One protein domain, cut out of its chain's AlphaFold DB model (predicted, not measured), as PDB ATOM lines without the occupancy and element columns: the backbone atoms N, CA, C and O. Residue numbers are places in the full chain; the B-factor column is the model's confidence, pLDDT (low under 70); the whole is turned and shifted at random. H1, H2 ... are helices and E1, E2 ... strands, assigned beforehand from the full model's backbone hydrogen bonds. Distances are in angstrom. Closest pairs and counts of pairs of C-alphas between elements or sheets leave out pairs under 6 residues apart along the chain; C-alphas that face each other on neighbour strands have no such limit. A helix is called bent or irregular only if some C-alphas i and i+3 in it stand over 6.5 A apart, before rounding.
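Overview. This is residues 24 to 104 of the 105 residues of the protein "Protease" of Actinobacillus equuli (UniProt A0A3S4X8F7). A long, twisted ribbon of three antiparallel strands has H2 packed along its edge strand E2, with H1, H2 and H3 following one another in a row. H1 sits towards one end of the long axis, while H3 and H4 sit at the other end, apart from each other and only grazing the sheet. The printed part has 81 residues with four named helices and three named strands, in the order E1 H1 H2 H3 E2 E3 H4; the sheet's order is E1 - E3 - E2, and the class is mixed, helices and strands. It is only just loose, close to compact, with a radius of gyration of the C-alphas of 14.4 A, and only just flat, with spans of 41 by 28 by 14 A.

Along the chain. Begin with the sheet: find C-alpha 24 at (-31.920, -5.202, -41.089), where E1 starts its run over residues 24 to 31, 22.8 A long. Its neighbour E3, residues 83 to 91, is 25.6 A long. E2, residues 71 to 80, begins at C-alpha 71 at (-25.554, -4.943, -33.632) and spans 24.7 A; it bends by 70 degrees at residue 77. Look next at the helices: H1 is residues 34 to 39, H2 is residues 41 to 49 and 12.5 A long, and H3 is residues 57 to 63. H4, residues 94 to 103, is 14.4 A long and ends at C-alpha 103 at (-28.291, -11.198, -50.558).

Arrangement. Start at the inner strand E3. E1 is antiparallel to it at 164 degrees, with N 28 and O 86 2.8 A apart, within hydrogen-bond range. On its other side E2 forms a hairpin with E3, antiparallel at 157 degrees, with N 76 and O 85 at 2.8 A. The sheet and helices make two layers, with H1 and H2 on one face of the sheet. H2 lies over E2 at a height over the sheet of 7.8 A and runs along the strands, at 6 degrees to E2 on the local plane; their closest C-alphas, those of Ala 46 and Ala 73, are 4.9 A apart. H1 is on the sheet too, its C-alpha 34 lying 5.7 A from C-alpha 77 of E2, the closest pair. H1 and H2 meet only through their link. H2 and H3 are close but not clearly touching, with C-alphas 49 and 57 closest at 7.2 A; they run the same way at a shallow tilt of 22 degrees. H3 only grazes the sheet with residues 57 to 62, and H4 only grazes it with residues 96 to 100. In H2, H3 and H4 every O i to N i+4 pair is within hydrogen-bond range; in H1 0 of 2 are, against 2 of 3 O i to N i+3 pairs. H1 is irregular, with C-alphas 35 and 38 8.1 A apart.

Size, cuts and confidence. The two C-alphas farthest apart are those of Ala 35 and Lys 95, at 41.8 A. The printed part has no cut, and no link is long. Mean pLDDT of the printed part is 94.5, and no printed residue is under 70.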
ATOM      1  N   LEU A  24     -31.646  -3.771 -41.059       96.75
ATOM      2  CA  LEU A  24     -31.920  -5.202 -41.089       96.75
ATOM      3  C   LEU A  24     -32.404  -5.615 -39.697       96.75
ATOM      4  O   LEU A  24     -31.778  -5.262 -38.702       96.75
ATOM      5  N   ALA A  25     -33.506  -6.357 -39.642       96.88
ATOM      6  CA  ALA A  25     -34.008  -6.972 -38.424       96.88
ATOM      7  C   ALA A  25     -34.132  -8.479 -38.659       96.88
ATOM      8  O   ALA A  25     -34.811  -8.905 -39.593       96.88
ATOM      9  N   VAL A  26     -33.466  -9.271 -37.823       96.25
ATOM     10  CA  VAL A  26     -33.567 -10.732 -37.815       96.25
ATOM     11  C   VAL A  26     -34.265 -11.128 -36.523       96.25
ATOM     12  O   VAL A  26     -33.689 -10.999 -35.444       96.25
ATOM     13  N   SER A  27     -35.518 -11.563 -36.638       95.06
ATOM     14  CA  SER A  27     -36.382 -11.855 -35.492       95.06
ATOM     15  C   SER A  27     -36.599 -13.354 -35.340       95.06
ATOM     16  O   SER A  27     -36.953 -14.044 -36.300       95.06
ATOM     17  N   PHE A  28     -36.430 -13.840 -34.118       94.06
ATOM     18  CA  PHE A  28     -36.647 -15.222 -33.730       94.06
ATOM     19  C   PHE A  28     -37.781 -15.292 -32.729       94.06
ATOM     20  O   PHE A  28     -37.709 -14.772 -31.617       94.06
ATOM     21  N   ASP A  29     -38.811 -16.020 -33.111       91.12
ATOM     22  CA  ASP A  29     -39.840 -16.420 -32.183       91.12
ATOM     23  C   ASP A  29     -39.291 -17.399 -31.133       91.12
ATOM     24  O   ASP A  29     -38.675 -18.410 -31.481       91.12
ATOM     25  N   VAL A  30     -39.550 -17.112 -29.856       91.25
ATOM     26  CA  VAL A  30     -39.112 -17.943 -28.727       91.25
ATOM     27  C   VAL A  30     -40.280 -18.229 -27.772       91.25
ATOM     28  O   VAL A  30     -41.258 -17.472 -27.737       91.25
ATOM     29  N   PRO A  31     -40.238 -19.324 -26.991       90.50
ATOM     30  CA  PRO A  31     -41.204 -19.541 -25.913       90.50
ATOM     31  C   PRO A  31     -41.206 -18.368 -24.923       90.50
ATOM     32  O   PRO A  31     -40.162 -17.761 -24.703       90.50
ATOM     33  N   ASN A  32     -42.359 -18.066 -24.314       90.69
ATOM     34  CA  ASN A  32     -42.385 -17.149 -23.169       90.69
ATOM     35  C   ASN A  32     -41.543 -17.745 -22.027       90.69
ATOM     36  O   ASN A  32     -41.754 -18.896 -21.635       90.69
ATOM     37  N   ASP A  33     -40.602 -16.955 -21.515       90.19
ATOM     38  CA  ASP A  33     -39.670 -17.324 -20.452       90.19
ATOM     39  C   ASP A  33     -39.788 -16.430 -19.201       90.19
ATOM     40  O   ASP A  33     -38.899 -16.446 -18.353       90.19
ATOM     41  N   GLU A  34     -40.901 -15.709 -19.003       91.19
ATOM     42  CA  GLU A  34     -41.123 -14.865 -17.811       91.19
ATOM     43  C   GLU A  34     -41.012 -15.664 -16.506       91.19
ATOM     44  O   GLU A  34     -40.413 -15.208 -15.533       91.19
ATOM     45  N   ALA A  35     -41.519 -16.902 -16.492       92.31
ATOM     46  CA  ALA A  35     -41.386 -17.809 -15.349       92.31
ATOM     47  C   ALA A  35     -39.929 -18.242 -15.080       92.31
ATOM     48  O   ALA A  35     -39.623 -18.760 -14.010       92.31
ATOM     49  N   GLN A  36     -39.038 -18.034 -16.048       92.06
ATOM     50  CA  GLN A  36     -37.612 -18.352 -16.014       92.06
ATOM     51  C   GLN A  36     -36.748 -17.083 -15.930       92.06
ATOM     52  O   GLN A  36     -35.550 -17.129 -16.211       92.06
ATOM     53  N   PHE A  37     -37.324 -15.950 -15.504       89.50
ATOM     54  CA  PHE A  37     -36.647 -14.649 -15.420       89.50
ATOM     55  C   PHE A  37     -35.293 -14.695 -14.695       89.50
ATOM     56  O   PHE A  37     -34.367 -13.972 -15.063       89.50
ATOM     57  N   ALA A  38     -35.152 -15.561 -13.687       94.50
ATOM     58  CA  ALA A  38     -33.910 -15.741 -12.941       94.50
ATOM     59  C   ALA A  38     -32.738 -16.264 -13.798       94.50
ATOM     60  O   ALA A  38     -31.586 -16.006 -13.461       94.50
ATOM     61  N   HIS A  39     -33.008 -16.972 -14.900       94.69
ATOM     62  CA  HIS A  39     -31.970 -17.511 -15.784       94.69
ATOM     63  C   HIS A  39     -31.373 -16.473 -16.724       94.69
ATOM     64  O   HIS A  39     -30.241 -16.652 -17.169       94.69
ATOM     65  N   LYS A  40     -32.106 -15.390 -17.018       94.06
ATOM     66  CA  LYS A  40     -31.604 -14.281 -17.839       94.06
ATOM     67  C   LYS A  40     -31.061 -14.714 -19.206       94.06
ATOM     68  O   LYS A  40     -30.219 -14.029 -19.771       94.06
ATOM     69  N   THR A  41     -31.554 -15.820 -19.764       94.56
ATOM     70  CA  THR A  41     -31.013 -16.418 -20.994       94.56
ATOM     71  C   THR A  41     -31.042 -15.443 -22.169       94.56
ATOM     72  O   THR A  41     -30.022 -15.239 -22.825       94.56
ATOM     73  N   GLY A  42     -32.190 -14.801 -22.414       95.06
ATOM     74  CA  GLY A  42     -32.318 -13.792 -23.465       95.06
ATOM     75  C   GLY A  42     -31.411 -12.580 -23.230       95.06
ATOM     76  O   GLY A  42     -30.693 -12.170 -24.140       95.06
ATOM     77  N   ASP A  43     -31.386 -12.060 -22.000       95.44
ATOM     78  CA  ASP A  43     -30.543 -10.920 -21.610       95.44
ATOM     79  C   ASP A  43     -29.046 -11.235 -21.789       95.44
ATOM     80  O   ASP A  43     -28.283 -10.404 -22.279       95.44
ATOM     81  N   TYR A  44     -28.621 -12.455 -21.451       96.88
ATOM     82  CA  TYR A  44     -27.244 -12.920 -21.605       96.88
ATOM     83  C   TYR A  44     -26.824 -13.021 -23.077       96.88
ATOM     84  O   TYR A  44     -25.753 -12.542 -23.452       96.88
ATOM     85  N   LEU A  45     -27.679 -13.589 -23.934       96.75
ATOM     86  CA  LEU A  45     -27.422 -13.642 -25.376       96.75
ATOM     87  C   LEU A  45     -27.361 -12.239 -25.990       96.75
ATOM     88  O   LEU A  45     -26.464 -11.952 -26.782       96.75
ATOM     89  N   ALA A  46     -28.283 -11.355 -25.598       97.56
ATOM     90  CA  ALA A  46     -28.275  -9.965 -26.034       97.56
ATOM     91  C   ALA A  46     -26.986  -9.252 -25.597       97.56
ATOM     92  O   ALA A  46     -26.360  -8.579 -26.411       97.56
ATOM     93  N   TYR A  47     -26.540  -9.451 -24.353       96.56
ATOM     94  CA  TYR A  47     -25.291  -8.887 -23.838       96.56
ATOM     95  C   TYR A  47     -24.069  -9.300 -24.671       96.56
ATOM     96  O   TYR A  47     -23.278  -8.439 -25.055       96.56
ATOM     97  N   ILE A  48     -23.935 -10.590 -25.006       96.88
ATOM     98  CA  ILE A  48     -22.823 -11.077 -25.838       96.88
ATOM     99  C   ILE A  48     -22.864 -10.445 -27.232       96.88
ATOM    100  O   ILE A  48     -21.840  -9.975 -27.723       96.88
ATOM    101  N   LEU A  49     -24.032 -10.428 -27.878       97.25
ATOM    102  CA  LEU A  49     -24.168  -9.930 -29.251       97.25
ATOM    103  C   LEU A  49     -24.015  -8.409 -29.358       97.25
ATOM    104  O   LEU A  49     -23.542  -7.915 -30.379       97.25
ATOM    105  N   ASN A  50     -24.370  -7.677 -28.301       97.31
ATOM    106  CA  ASN A  50     -24.196  -6.227 -28.217       97.31
ATOM    107  C   ASN A  50     -22.744  -5.805 -27.965       97.31
ATOM    108  O   ASN A  50     -22.432  -4.618 -28.036       97.31
ATOM    109  N   ASN A  51     -21.841  -6.746 -27.678       96.38
ATOM    110  CA  ASN A  51     -20.434  -6.434 -27.493       96.38
ATOM    111  C   ASN A  51     -19.778  -6.017 -28.827       96.38
ATOM    112  O   ASN A  51     -19.906  -6.702 -29.845       96.38
ATOM    113  N   ASN A  52     -19.032  -4.910 -28.816       95.06
ATOM    114  CA  ASN A  52     -18.299  -4.356 -29.956       95.06
ATOM    115  C   ASN A  52     -16.770  -4.378 -29.787       95.06
ATOM    116  O   ASN A  52     -16.070  -3.672 -30.512       95.06
ATOM    117  N   THR A  53     -16.243  -5.162 -28.843       97.00
ATOM    118  CA  THR A  53     -14.799  -5.390 -28.735       97.00
ATOM    119  C   THR A  53     -14.245  -6.095 -29.972       97.00
ATOM    120  O   THR A  53     -14.973  -6.747 -30.717       97.00
ATOM    121  N   ASP A  54     -12.931  -6.001 -30.154       97.88
ATOM    122  CA  ASP A  54     -12.215  -6.613 -31.271       97.88
ATOM    123  C   ASP A  54     -12.587  -8.094 -31.474       97.88
ATOM    124  O   ASP A  54     -12.640  -8.877 -30.520       97.88
ATOM    125  N   GLY A  55     -12.880  -8.467 -32.720       96.62
ATOM    126  CA  GLY A  55     -13.231  -9.836 -33.104       96.62
ATOM    127  C   GLY A  55     -14.696 -10.231 -32.890       96.62
ATOM    128  O   GLY A  55     -15.064 -11.355 -33.234       96.62
ATOM    129  N   THR A  56     -15.554  -9.350 -32.363       97.94
ATOM    130  CA  THR A  56     -16.998  -9.623 -32.291       97.94
ATOM    131  C   THR A  56     -17.692  -9.399 -33.634       97.94
ATOM    132  O   THR A  56     -17.150  -8.817 -34.576       97.94
ATOM    133  N   LEU A  57     -18.950  -9.837 -33.727       96.75
ATOM    134  CA  LEU A  57     -19.767  -9.601 -34.915       96.75
ATOM    135  C   LEU A  57     -20.017  -8.101 -35.157       96.75
ATOM    136  O   LEU A  57     -19.982  -7.657 -36.303       96.75
ATOM    137  N   SER A  58     -20.219  -7.316 -34.094       97.94
ATOM    138  CA  SER A  58     -20.343  -5.858 -34.202       97.94
ATOM    139  C   SER A  58     -19.061  -5.222 -34.739       97.94
ATOM    140  O   SER A  58     -19.137  -4.430 -35.675       97.94
ATOM    141  N   ASP A  59     -17.895  -5.612 -34.217       98.31
ATOM    142  CA  ASP A  59     -16.597  -5.133 -34.706       98.31
ATOM    143  C   ASP A  59     -16.393  -5.456 -36.194       98.31
ATOM    144  O   ASP A  59     -16.042  -4.579 -36.986       98.31
ATOM    145  N   TYR A  60     -16.711  -6.684 -36.612       98.12
ATOM    146  CA  TYR A  60     -16.652  -7.071 -38.020       98.12
ATOM    147  C   TYR A  60     -17.540  -6.183 -38.906       98.12
ATOM    148  O   TYR A  60     -17.071  -5.650 -39.913       98.12
ATOM    149  N   LEU A  61     -18.814  -5.993 -38.541       98.12
ATOM    150  CA  LEU A  61     -19.750  -5.179 -39.327       98.12
ATOM    151  C   LEU A  61     -19.283  -3.723 -39.454       98.12
ATOM    152  O   LEU A  61     -19.410  -3.139 -40.534       98.12
ATOM    153  N   ILE A  62     -18.715  -3.172 -38.379       98.25
ATOM    154  CA  ILE A  62     -18.171  -1.811 -38.346       98.25
ATOM    155  C   ILE A  62     -16.930  -1.707 -39.236       98.25
ATOM    156  O   ILE A  62     -16.888  -0.870 -40.136       98.25
ATOM    157  N   LYS A  63     -15.947  -2.599 -39.074       98.25
ATOM    158  CA  LYS A  63     -14.713  -2.600 -39.884       98.25
ATOM    159  C   LYS A  63     -14.969  -2.805 -41.372       98.25
ATOM    160  O   LYS A  63     -14.260  -2.246 -42.203       98.25
ATOM    161  N   GLN A  64     -15.989  -3.585 -41.728       98.12
ATOM    162  CA  GLN A  64     -16.396  -3.766 -43.123       98.12
ATOM    163  C   GLN A  64     -17.202  -2.581 -43.680       98.12
ATOM    164  O   GLN A  64     -17.524  -2.572 -44.872       98.12
ATOM    165  N   GLY A  65     -17.534  -1.582 -42.857       98.06
ATOM    166  CA  GLY A  65     -18.351  -0.434 -43.240       98.06
ATOM    167  C   GLY A  65     -19.788  -0.817 -43.595       98.06
ATOM    168  O   GLY A  65     -20.402  -0.161 -44.431       98.06
ATOM    169  N   LEU A  66     -20.307  -1.912 -43.029       98.25
ATOM    170  CA  LEU A  66     -21.680  -2.392 -43.245       98.25
ATOM    171  C   LEU A  66     -22.667  -1.757 -42.256       98.25
ATOM    172  O   LEU A  66     -23.848  -1.607 -42.566       98.25
ATOM    173  N   SER A  67     -22.177  -1.368 -41.081       98.19
ATOM    174  CA  SER A  67     -22.923  -0.679 -40.031       98.19
ATOM    175  C   SER A  67     -22.019   0.333 -39.334       98.19
ATOM    176  O   SER A  67     -20.853   0.034 -39.115       98.19
ATOM    177  N   ASP A  68     -22.555   1.489 -38.943       96.56
ATOM    178  CA  ASP A  68     -21.802   2.474 -38.149       96.56
ATOM    179  C   ASP A  68     -21.784   2.134 -36.649       96.56
ATOM    180  O   ASP A  68     -20.894   2.565 -35.922       96.56
ATOM    181  N   SER A  69     -22.764   1.359 -36.171       96.12
ATOM    182  CA  SER A  69     -22.949   1.068 -34.742       96.12
ATOM    183  C   SER A  69     -22.895  -0.421 -34.391       96.12
ATOM    184  O   SER A  69     -22.964  -0.767 -33.216       96.12
ATOM    185  N   GLY A  70     -22.790  -1.309 -35.383       97.06
ATOM    186  CA  GLY A  70     -22.804  -2.755 -35.173       97.06
ATOM    187  C   GLY A  70     -24.211  -3.293 -34.896       97.06
ATOM    188  O   GLY A  70     -25.186  -2.881 -35.530       97.06
ATOM    189  N   ILE A  71     -24.306  -4.254 -33.977       97.56
ATOM    190  CA  ILE A  71     -25.554  -4.943 -33.632       97.56
ATOM    191  C   ILE A  71     -26.225  -4.320 -32.413       97.56
ATOM    192  O   ILE A  71     -25.569  -3.979 -31.432       97.56
ATOM    193  N   ALA A  72     -27.556  -4.280 -32.459       98.12
ATOM    194  CA  ALA A  72     -28.414  -4.172 -31.289       98.12
ATOM    195  C   ALA A  72     -29.309  -5.420 -31.188       98.12
ATOM    196  O   ALA A  72     -30.225  -5.607 -31.981       98.12
ATOM    197  N   ALA A  73     -29.045  -6.293 -30.227       98.19
ATOM    198  CA  ALA A  73     -29.830  -7.471 -29.902       98.19
ATOM    199  C   ALA A  73     -30.733  -7.197 -28.693       98.19
ATOM    200  O   ALA A  73     -30.306  -6.590 -27.708       98.19
ATOM    201  N   GLN A  74     -31.975  -7.672 -28.765       97.31
ATOM    202  CA  GLN A  74     -32.978  -7.511 -27.717       97.31
ATOM    203  C   GLN A  74     -33.790  -8.793 -27.544       97.31
ATOM    204  O   GLN A  74     -34.321  -9.338 -28.512       97.31
ATOM    205  N   ALA A  75     -33.940  -9.224 -26.292       96.31
ATOM    206  CA  ALA A  75     -34.893 -10.246 -25.893       96.31
ATOM    207  C   ALA A  75     -36.145  -9.588 -25.300       96.31
ATOM    208  O   ALA A  75     -36.048  -8.692 -24.461       96.31
ATOM    209  N   THR A  76     -37.318 -10.055 -25.712       94.50
ATOM    210  CA  THR A  76     -38.601  -9.680 -25.119       94.50
ATOM    211  C   THR A  76     -39.296 -10.958 -24.654       94.50
ATOM    212  O   THR A  76     -39.723 -11.739 -25.506       94.50
ATOM    213  N   PRO A  77     -39.433 -11.190 -23.337       89.06
ATOM    214  CA  PRO A  77     -39.907 -12.466 -22.791       89.06
ATOM    215  C   PRO A  77     -41.394 -12.726 -23.079       89.06
ATOM    216  O   PRO A  77     -41.828 -13.871 -23.180       89.06
ATOM    217  N   ASN A  78     -42.180 -11.663 -23.267       89.94
ATOM    218  CA  ASN A  78     -43.607 -11.749 -23.548       89.94
ATOM    219  C   ASN A  78     -44.038 -10.663 -24.543       89.94
ATOM    220  O   ASN A  78     -44.181  -9.494 -24.192       89.94
ATOM    221  N   VAL A  79     -44.226 -11.056 -25.804       86.06
ATOM    222  CA  VAL A  79     -44.824 -10.225 -26.868       86.06
ATOM    223  C   VAL A  79     -46.290 -10.585 -27.116       86.06
ATOM    224  O   VAL A  79     -47.068  -9.768 -27.603       86.06
ATOM    225  N   SER A  80     -46.683 -11.812 -26.780       82.56
ATOM    226  CA  SER A  80     -48.069 -12.271 -26.736       82.56
ATOM    227  C   SER A  80     -48.168 -13.417 -25.729       82.56
ATOM    228  O   SER A  80     -47.176 -14.086 -25.480       82.56
ATOM    229  N   ARG A  81     -49.359 -13.662 -25.162       75.00
ATOM    230  CA  ARG A  81     -49.637 -14.539 -23.996       75.00
ATOM    231  C   ARG A  81     -48.681 -15.721 -23.741       75.00
ATOM    232  O   ARG A  81     -48.391 -15.996 -22.587       75.00
ATOM    233  N   ASN A  82     -48.248 -16.456 -24.768       82.19
ATOM    234  CA  ASN A  82     -47.366 -17.622 -24.642       82.19
ATOM    235  C   ASN A  82     -46.060 -17.540 -25.460       82.19
ATOM    236  O   ASN A  82     -45.426 -18.574 -25.684       82.19
ATOM    237  N   ARG A  83     -45.661 -16.352 -25.930       88.25
ATOM    238  CA  ARG A  83     -44.502 -16.135 -26.804       88.25
ATOM    239  C   ARG A  83     -43.675 -14.938 -26.388       88.25
ATOM    240  O   ARG A  83     -44.217 -13.865 -26.128       88.25
ATOM    241  N   GLY A  84     -42.366 -15.126 -26.450       91.88
ATOM    242  CA  GLY A  84     -41.385 -14.062 -26.511       91.88
ATOM    243  C   GLY A  84     -40.851 -13.888 -27.933       91.88
ATOM    244  O   GLY A  84     -41.261 -14.566 -28.878       91.88
ATOM    245  N   ASN A  85     -39.907 -12.973 -28.081       94.12
ATOM    246  CA  ASN A  85     -39.166 -12.767 -29.317       94.12
ATOM    247  C   ASN A  85     -37.730 -12.338 -28.997       94.12
ATOM    248  O   ASN A  85     -37.498 -11.606 -28.036       94.12
ATOM    249  N   PHE A  86     -36.780 -12.761 -29.822       96.81
ATOM    250  CA  PHE A  86     -35.402 -12.292 -29.801       96.81
ATOM    251  C   PHE A  86     -35.085 -11.645 -31.146       96.81
ATOM    252  O   PHE A  86     -35.129 -12.322 -32.171       96.81
ATOM    253  N   THR A  87     -34.763 -10.354 -31.166       97.88
ATOM    254  CA  THR A  87     -34.443  -9.646 -32.412       97.88
ATOM    255  C   THR A  87     -33.015  -9.144 -32.412       97.88
ATOM    256  O   THR A  87     -32.563  -8.543 -31.442       97.88
ATOM    257  N   ILE A  88     -32.337  -9.338 -33.540       98.12
ATOM    258  CA  ILE A  88     -31.053  -8.729 -33.871       98.12
ATOM    259  C   ILE A  88     -31.315  -7.617 -34.884       98.12
ATOM    260  O   ILE A  88     -31.783  -7.875 -35.994       98.12
ATOM    261  N   TYR A  89     -31.001  -6.388 -34.507       98.00
ATOM    262  CA  TYR A  89     -31.069  -5.212 -35.357       98.00
ATOM    263  C   TYR A  89     -29.670  -4.812 -35.815       98.00
ATOM    264  O   TYR A  89     -28.717  -4.826 -35.038       98.00
ATOM    265  N   VAL A  90     -29.568  -4.401 -37.076       97.88
ATOM    266  CA  VAL A  90     -28.374  -3.771 -37.639       97.88
ATOM    267  C   VAL A  90     -28.803  -2.487 -38.329       97.88
ATOM    268  O   VAL A  90     -29.564  -2.525 -39.302       97.88
ATOM    269  N   ALA A  91     -28.317  -1.350 -37.833       96.56
ATOM    270  CA  ALA A  91     -28.408  -0.085 -38.550       96.56
ATOM    271  C   ALA A  91     -27.395  -0.118 -39.699       96.56
ATOM    272  O   ALA A  91     -26.204  -0.321 -39.469       96.56
ATOM    273  N   LEU A  92     -27.864   0.013 -40.936       97.94
ATOM    274  CA  LEU A  92     -27.042  -0.210 -42.123       97.94
ATOM    275  C   LEU A  92     -26.502   1.103 -42.683       97.94
ATOM    276  O   LEU A  92     -27.235   2.087 -42.811       97.94
ATOM    277  N   THR A  93     -25.250   1.073 -43.129       98.25
ATOM    278  CA  THR A  93     -24.716   2.089 -44.043       98.25
ATOM    279  C   THR A  93     -25.335   1.922 -45.437       98.25
ATOM    280  O   THR A  93     -26.050   0.952 -45.710       98.25
ATOM    281  N   ASP A  94     -25.031   2.828 -46.371       97.50
ATOM    282  CA  ASP A  94     -25.384   2.621 -47.784       97.50
ATOM    283  C   ASP A  94     -24.784   1.331 -48.346       97.50
ATOM    284  O   ASP A  94     -25.493   0.542 -48.972       97.50
ATOM    285  N   LYS A  95     -23.510   1.063 -48.035       97.81
ATOM    286  CA  LYS A  95     -22.843  -0.189 -48.410       97.81
ATOM    287  C   LYS A  95     -23.576  -1.393 -47.816       97.81
ATOM    288  O   LYS A  95     -23.896  -2.328 -48.545       97.81
ATOM    289  N   GLY A  96     -23.896  -1.357 -46.521       97.38
ATOM    290  CA  GLY A  96     -24.632  -2.430 -45.848       97.38
ATOM    291  C   GLY A  96     -26.008  -2.689 -46.462       97.38
ATOM    292  O   GLY A  96     -26.411  -3.841 -46.624       97.38
ATOM    293  N   LEU A  97     -26.719  -1.634 -46.869       96.00
ATOM    294  CA  LEU A  97     -28.009  -1.763 -47.539       96.00
ATOM    295  C   LEU A  97     -27.882  -2.422 -48.919       96.00
ATOM    296  O   LEU A  97     -28.678  -3.309 -49.231       96.00
ATOM    297  N   THR A  98     -26.892  -2.033 -49.724       96.06
ATOM    298  CA  THR A  98     -26.629  -2.657 -51.031       96.06
ATOM    299  C   THR A  98     -26.303  -4.144 -50.887       96.06
ATOM    300  O   THR A  98     -26.859  -4.972 -51.609       96.06
ATOM    301  N   GLU A  99     -25.454  -4.499 -49.923       94.94
ATOM    302  CA  GLU A  99     -25.082  -5.886 -49.617       94.94
ATOM    303  C   GLU A  99     -26.295  -6.723 -49.177       94.94
ATOM    304  O   GLU A  99     -26.485  -7.852 -49.645       94.94
ATOM    305  N   LYS A 100     -27.170  -6.147 -48.341       92.69
ATOM    306  CA  LYS A 100     -28.436  -6.772 -47.936       92.69
ATOM    307  C   LYS A 100     -29.328  -7.054 -49.145       92.69
ATOM    308  O   LYS A 100     -29.804  -8.172 -49.289       92.69
ATOM    309  N   ILE A 101     -29.546  -6.056 -50.005       87.38
ATOM    310  CA  ILE A 101     -30.398  -6.190 -51.200       87.38
ATOM    311  C   ILE A 101     -29.843  -7.264 -52.141       87.38
ATOM    312  O   ILE A 101     -30.598  -8.073 -52.662       87.38
ATOM    313  N   ARG A 102     -28.518  -7.329 -52.320       88.69
ATOM    314  CA  ARG A 102     -27.893  -8.378 -53.138       88.69
ATOM    315  C   ARG A 102     -28.119  -9.783 -52.573       88.69
ATOM    316  O   ARG A 102     -28.229 -10.734 -53.339       88.69
ATOM    317  N   SER A 103     -28.146  -9.910 -51.249       83.75
ATOM    318  CA  SER A 103     -28.291 -11.198 -50.558       83.75
ATOM    319  C   SER A 103     -29.741 -11.690 -50.505       83.75
ATOM    320  O   SER A 103     -29.970 -12.895 -50.426       83.75
ATOM    321  N   PHE A 104     -30.709 -10.772 -50.562       81.94
ATOM    322  CA  PHE A 104     -32.144 -11.053 -50.509       81.94
ATOM    323  C   PHE A 104     -32.866 -10.256 -51.611       81.94
ATOM    324  O   PHE A 104     -33.397  -9.182 -51.312       81.94
TER     325      PHE A 104